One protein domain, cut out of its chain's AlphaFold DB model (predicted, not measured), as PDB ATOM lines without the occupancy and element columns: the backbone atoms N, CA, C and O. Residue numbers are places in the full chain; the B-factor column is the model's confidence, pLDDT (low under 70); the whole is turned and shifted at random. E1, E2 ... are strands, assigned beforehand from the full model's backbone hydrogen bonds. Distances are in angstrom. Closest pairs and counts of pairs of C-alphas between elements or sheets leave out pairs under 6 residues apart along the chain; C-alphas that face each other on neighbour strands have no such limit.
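This is residues 56 to 105 of the 119 residues of an uncharacterized protein of Aeromonas veronii (UniProt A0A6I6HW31). This model has little regular structure: it is a long, thin loop, in which two short strands, E1 and E2, pair side by side towards one end, and the link between them, residues 61 to 92, runs out and folds back. At its far end residues 78 to 83 stick out; past E2, the last residues turn back. The printed part has 50 residues, with no named helix and two named strands, E1 then E2, in one antiparallel sheet. The class is all strand, though named elements hold only 6 residues. It is extended, a rod of 50 by 20 by 12 A, with a radius of gyration of the C-alphas of 17.0 A.

E1, residues 58 to 60, and E2, residues 93 to 95, form an antiparallel hairpin, with 146 degrees between their directions. C-alphas 59 and 94 face each other at 4.3 A. N 58 and O 95, 2.8 A apart, are within hydrogen-bond range.

E1 is 6.2 A long from C-alpha 58 at (30.733, 39.484, 26.123). E2 is 6.6 A long and ends at C-alpha 95 at (36.143, 38.684, 26.251).

The C-alphas farthest apart, of Ala 80 and Arg 99, are 50.4 A apart. The printed part has no cut, and the link from E1 to E2 is long. Residues 75 to 81 have pLDDT under 70.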
ATOM      1  N   LYS A  56      30.445  39.659  19.119       95.88
ATOM      2  CA  LYS A  56      30.348  40.756  20.090       95.88
ATOM      3  C   LYS A  56      31.076  40.407  21.371       95.88
ATOM      4  O   LYS A  56      30.798  39.370  21.986       95.88
ATOM      5  N   SER A  57      31.794  41.396  21.888       96.94
ATOM      6  CA  SER A  57      32.375  41.319  23.220       96.94
ATOM      7  C   SER A  57      31.315  40.994  24.266       96.94
ATOM      8  O   SER A  57      30.242  41.605  24.341       96.94
ATOM      9  N   THR A  58      31.633  40.020  25.109       96.69
ATOM     10  CA  THR A  58      30.733  39.484  26.123       96.69
ATOM     11  C   THR A  58      31.364  39.629  27.500       96.69
ATOM     12  O   THR A  58      32.504  39.228  27.730       96.69
ATOM     13  N   ILE A  59      30.604  40.192  28.440       96.38
ATOM     14  CA  ILE A  59      30.968  40.192  29.860       96.38
ATOM     15  C   ILE A  59      30.573  38.833  30.428       96.38
ATOM     16  O   ILE A  59      29.408  38.437  30.353       96.38
ATOM     17  N   THR A  60      31.534  38.130  31.011       92.12
ATOM     18  CA  THR A  60      31.307  36.849  31.676       92.12
ATOM     19  C   THR A  60      31.567  36.994  33.172       92.12
ATOM     20  O   THR A  60      32.398  37.790  33.600       92.12
ATOM     21  N   VAL A  61      30.805  36.250  33.975       94.12
ATOM     22  CA  VAL A  61      31.034  36.115  35.419       94.12
ATOM     23  C   VAL A  61      31.384  34.658  35.652       94.12
ATOM     24  O   VAL A  61      30.505  33.795  35.683       94.12
ATOM     25  N   THR A  62      32.676  34.355  35.726       90.81
ATOM     26  CA  THR A  62      33.147  32.977  35.909       90.81
ATOM     27  C   THR A  62      34.299  32.913  36.902       90.81
ATOM     28  O   THR A  62      34.950  33.912  37.193       90.81
ATOM     29  N   GLY A  63      34.555  31.716  37.438       89.62
ATOM     30  CA  GLY A  63      35.712  31.461  38.296       89.62
ATOM     31  C   GLY A  63      35.788  32.409  39.495       89.62
ATOM     32  O   GLY A  63      35.028  32.270  40.449       89.62
ATOM     33  N   THR A  64      36.751  33.331  39.452       91.12
ATOM     34  CA  THR A  64      37.067  34.287  40.525       91.12
ATOM     35  C   THR A  64      36.400  35.657  40.375       91.12
ATOM     36  O   THR A  64      36.654  36.528  41.211       91.12
ATOM     37  N   ASP A  65      35.588  35.872  39.338       96.50
ATOM     38  CA  ASP A  65      34.845  37.121  39.161       96.50
ATOM     39  C   ASP A  65      33.849  37.356  40.307       96.50
ATOM     40  O   ASP A  65      33.349  36.423  40.941       96.50
ATOM     41  N   LYS A  66      33.574  38.632  40.590       95.06
ATOM     42  CA  LYS A  66      32.653  39.072  41.643       95.06
ATOM     43  C   LYS A  66      31.750  40.173  41.109       95.06
ATOM     44  O   LYS A  66      32.183  41.314  40.955       95.06
ATOM     45  N   ASP A  67      30.493  39.826  40.885       94.56
ATOM     46  CA  ASP A  67      29.425  40.723  40.439       94.56
ATOM     47  C   ASP A  67      28.519  41.203  41.586       94.56
ATOM     48  O   ASP A  67      27.627  42.028  41.383       94.56
ATOM     49  N   ALA A  68      28.770  40.726  42.807       93.38
ATOM     50  CA  ALA A  68      28.047  41.105  44.009       93.38
ATOM     51  C   ALA A  68      28.997  41.384  45.181       93.38
ATOM     52  O   ALA A  68      30.095  40.834  45.288       93.38
ATOM     53  N   GLY A  69      28.533  42.231  46.095       91.75
ATOM     54  CA  GLY A  69      29.251  42.610  47.300       91.75
ATOM     55  C   GLY A  69      28.309  43.212  48.338       91.75
ATOM     56  O   GLY A  69      27.205  43.646  48.007       91.75
ATOM     57  N   ALA A  70      28.745  43.227  49.593       92.62
ATOM     58  CA  ALA A  70      28.031  43.842  50.704       92.62
ATOM     59  C   ALA A  70      29.029  44.556  51.620       92.62
ATOM     60  O   ALA A  70      30.194  44.169  51.689       92.62
ATOM     61  N   VAL A  71      28.548  45.580  52.315       91.12
ATOM     62  CA  VAL A  71      29.275  46.309  53.360       91.12
ATOM     63  C   VAL A  71      28.411  46.343  54.615       91.12
ATOM     64  O   VAL A  71      27.181  46.335  54.500       91.12
ATOM     65  N   THR A  72      29.031  46.375  55.792       87.56
ATOM     66  CA  THR A  72      28.316  46.454  57.075       87.56
ATOM     67  C   THR A  72      28.613  47.785  57.750       87.56
ATOM     68  O   THR A  72      29.776  48.164  57.890       87.56
ATOM     69  N   GLU A  73      27.562  48.496  58.173       84.62
ATOM     70  CA  GLU A  73      27.721  49.737  58.940       84.62
ATOM     71  C   GLU A  73      28.577  49.501  60.191       84.62
ATOM     72  O   GLU A  73      28.466  48.454  60.827       84.62
ATOM     73  N   ASP A  74      29.456  50.455  60.505       72.25
ATOM     74  CA  ASP A  74      30.278  50.535  61.727       72.25
ATOM     75  C   ASP A  74      31.229  49.358  62.043       72.25
ATOM     76  O   ASP A  74      32.062  49.456  62.945       72.25
ATOM     77  N   VAL A  75      31.159  48.256  61.294       65.75
ATOM     78  CA  VAL A  75      32.012  47.070  61.464       65.75
ATOM     79  C   VAL A  75      33.247  47.153  60.570       65.75
ATOM     80  O   VAL A  75      34.347  46.831  61.018       65.75
ATOM     81  N   ASP A  76      33.101  47.667  59.347       60.59
ATOM     82  CA  ASP A  76      34.211  47.805  58.394       60.59
ATOM     83  C   ASP A  76      35.064  49.073  58.645       60.59
ATOM     84  O   ASP A  76      35.952  49.397  57.855       60.59
ATOM     85  N   THR A  77      34.807  49.814  59.734       63.50
ATOM     86  CA  THR A  77      35.378  51.152  59.993       63.50
ATOM     87  C   THR A  77      35.972  51.350  61.392       63.50
ATOM     88  O   THR A  77      36.211  52.482  61.786       63.50
ATOM     89  N   ASN A  78      36.252  50.297  62.167       60.25
ATOM     90  CA  ASN A  78      36.693  50.459  63.562       60.25
ATOM     91  C   ASN A  78      38.132  51.042  63.702       60.25
ATOM     92  O   ASN A  78      39.076  50.384  63.249       60.25
ATOM     93  N   PRO A  79      38.352  52.199  64.384       65.00
ATOM     94  CA  PRO A  79      37.384  53.019  65.128       65.00
ATOM     95  C   PRO A  79      36.686  54.070  64.261       65.00
ATOM     96  O   PRO A  79      37.272  54.561  63.304       65.00
ATOM     97  N   ALA A  80      35.466  54.449  64.666       65.75
ATOM     98  CA  ALA A  80      34.595  55.441  64.030       65.75
ATOM     99  C   ALA A  80      35.296  56.797  63.824       65.75
ATOM    100  O   ALA A  80      35.213  57.714  64.642       65.75
ATOM    101  N   VAL A  81      36.022  56.899  62.719       68.25
ATOM    102  CA  VAL A  81      36.597  58.134  62.207       68.25
ATOM    103  C   VAL A  81      35.545  58.768  61.296       68.25
ATOM    104  O   VAL A  81      34.973  58.108  60.429       68.25
ATOM    105  N   GLU A  82      35.257  60.054  61.497       71.75
ATOM    106  CA  GLU A  82      34.397  60.794  60.573       71.75
ATOM    107  C   GLU A  82      34.981  60.756  59.152       71.75
ATOM    108  O   GLU A  82      36.180  60.944  58.948       71.75
ATOM    109  N   GLY A  83      34.124  60.520  58.156       73.19
ATOM    110  CA  GLY A  83      34.525  60.496  56.747       73.19
ATOM    111  C   GLY A  83      35.058  59.156  56.227       73.19
ATOM    112  O   GLY A  83      35.538  59.111  55.094       73.19
ATOM    113  N   VAL A  84      34.963  58.062  56.994       77.94
ATOM    114  CA  VAL A  84      35.307  56.722  56.485       77.94
ATOM    115  C   VAL A  84      34.272  56.252  55.458       77.94
ATOM    116  O   VAL A  84      33.065  56.344  55.676       77.94
ATOM    117  N   GLN A  85      34.753  55.731  54.327       83.62
ATOM    118  CA  GLN A  85      33.926  55.121  53.288       83.62
ATOM    119  C   GLN A  85      33.909  53.601  53.446       83.62
ATOM    120  O   GLN A  85      34.961  52.967  53.501       83.62
ATOM    121  N   LEU A  86      32.711  53.015  53.453       86.75
ATOM    122  CA  LEU A  86      32.546  51.578  53.270       86.75
ATOM    123  C   LEU A  86      32.864  51.233  51.814       86.75
ATOM    124  O   LEU A  86      32.289  51.822  50.897       86.75
ATOM    125  N   THR A  87      33.775  50.289  51.593       88.88
ATOM    126  CA  THR A  87      34.202  49.903  50.244       88.88
ATOM    127  C   THR A  87      34.024  48.411  50.036       88.88
ATOM    128  O   THR A  87      34.297  47.601  50.916       88.88
ATOM    129  N   VAL A  88      33.572  48.047  48.843       91.88
ATOM    130  CA  VAL A  88      33.560  46.669  48.366       91.88
ATOM    131  C   VAL A  88      34.072  46.670  46.935       91.88
ATOM    132  O   VAL A  88      33.780  47.583  46.164       91.88
ATOM    133  N   GLY A  89      34.889  45.676  46.604       92.94
ATOM    134  CA  GLY A  89      35.509  45.541  45.294       92.94
ATOM    135  C   GLY A  89      35.169  44.207  44.648       92.94
ATOM    136  O   GLY A  89      34.853  43.225  45.324       92.94
ATOM    137  N   GLY A  90      35.290  44.173  43.330       94.56
ATOM    138  CA  GLY A  90      35.117  42.982  42.519       94.56
ATOM    139  C   GLY A  90      35.926  43.083  41.235       94.56
ATOM    140  O   GLY A  90      36.523  44.119  40.941       94.56
ATOM    141  N   HIS A  91      35.949  41.985  40.494       95.06
ATOM    142  CA  HIS A  91      36.518  41.910  39.158       95.06
ATOM    143  C   HIS A  91      35.476  41.276  38.239       95.06
ATOM    144  O   HIS A  91      34.747  40.383  38.670       95.06
ATOM    145  N   LEU A  92      35.414  41.753  37.000       96.50
ATOM    146  CA  LEU A  92      34.610  41.179  35.931       96.50
ATOM    147  C   LEU A  92      35.500  40.994  34.712       96.50
ATOM    148  O   LEU A  92      36.343  41.846  34.427       96.50
ATOM    149  N   THR A  93      35.264  39.917  33.974       96.19
ATOM    150  CA  THR A  93      35.997  39.624  32.747       96.19
ATOM    151  C   THR A  93      35.145  39.984  31.534       96.19
ATOM    152  O   THR A  93      33.963  39.647  31.464       96.19
ATOM    153  N   ILE A  94      35.746  40.664  30.559       96.56
ATOM    154  CA  ILE A  94      35.168  40.876  29.230       96.56
ATOM    155  C   ILE A  94      36.059  40.176  28.204       96.56
ATOM    156  O   ILE A  94      37.285  40.239  28.295       96.56
ATOM    157  N   SER A  95      35.445  39.462  27.270       95.44
ATOM    158  CA  SER A  95      36.143  38.684  26.251       95.44
ATOM    159  C   SER A  95      35.486  38.857  24.896       95.44
ATOM    160  O   SER A  95      34.270  39.032  24.824       95.44
ATOM    161  N   ASP A  96      36.286  38.712  23.852       97.44
ATOM    162  CA  ASP A  96      35.847  38.623  22.470       97.44
ATOM    163  C   ASP A  96      36.429  37.348  21.848       97.44
ATOM    164  O   ASP A  96      37.490  36.882  22.283       97.44
ATOM    165  N   ALA A  97      35.700  36.740  20.917       97.19
ATOM    166  CA  ALA A  97      36.157  35.550  20.210       97.19
ATOM    167  C   ALA A  97      37.152  35.909  19.096       97.19
ATOM    168  O   ALA A  97      38.092  35.139  18.851       97.19
ATOM    169  N   ASP A  98      36.996  37.092  18.501       98.12
ATOM    170  CA  ASP A  98      37.801  37.557  17.384       98.12
ATOM    171  C   ASP A  98      39.230  37.897  17.816       98.12
ATOM    172  O   ASP A  98      39.495  38.541  18.834       98.12
ATOM    173  N   ARG A  99      40.219  37.447  17.034       96.25
ATOM    174  CA  ARG A  99      41.634  37.523  17.438       96.25
ATOM    175  C   ARG A  99      42.162  38.952  17.566       96.25
ATOM    176  O   ARG A  99      43.121  39.178  18.312       96.25
ATOM    177  N   ASN A 100      41.639  39.870  16.762       93.69
ATOM    178  CA  ASN A 100      42.149  41.237  16.677       93.69
ATOM    179  C   ASN A 100      41.401  42.207  17.593       93.69
ATOM    180  O   ASN A 100      41.815  43.366  17.715       93.69
ATOM    181  N   ASP A 101      40.382  41.708  18.283       95.81
ATOM    182  CA  ASP A 101      39.554  42.496  19.163       95.81
ATOM    183  C   ASP A 101      40.201  42.752  20.515       95.81
ATOM    184  O   ASP A 101      41.027  41.998  21.042       95.81
ATOM    185  N   LYS A 102      39.844  43.908  21.070       95.44
ATOM    186  CA  LYS A 102      40.326  44.391  22.363       95.44
ATOM    187  C   LYS A 102      39.120  44.714  23.233       95.44
ATOM    188  O   LYS A 102      38.800  45.892  23.398       95.44
ATOM    189  N   PRO A 103      38.445  43.686  23.770       96.62
ATOM    190  CA  PRO A 103      37.288  43.885  24.624       96.62
ATOM    191  C   PRO A 103      37.681  44.727  25.844       96.62
ATOM    192  O   PRO A 103      38.606  44.386  26.582       96.62
ATOM    193  N   GLU A 104      36.969  45.829  26.071       96.56
ATOM    194  CA  GLU A 104      37.207  46.723  27.203       96.56
ATOM    195  C   GLU A 104      35.906  47.291  27.779       96.56
ATOM    196  O   GLU A 104      34.881  47.401  27.105       96.56
ATOM    197  N   PHE A 105      35.945  47.659  29.061       96.69
ATOM    198  CA  PHE A 105      34.829  48.343  29.708       96.69
ATOM    199  C   PHE A 105      34.856  49.843  29.402       96.69
ATOM    200  O   PHE A 105      35.878  50.509  29.570       96.69
TER     201      PHE A 105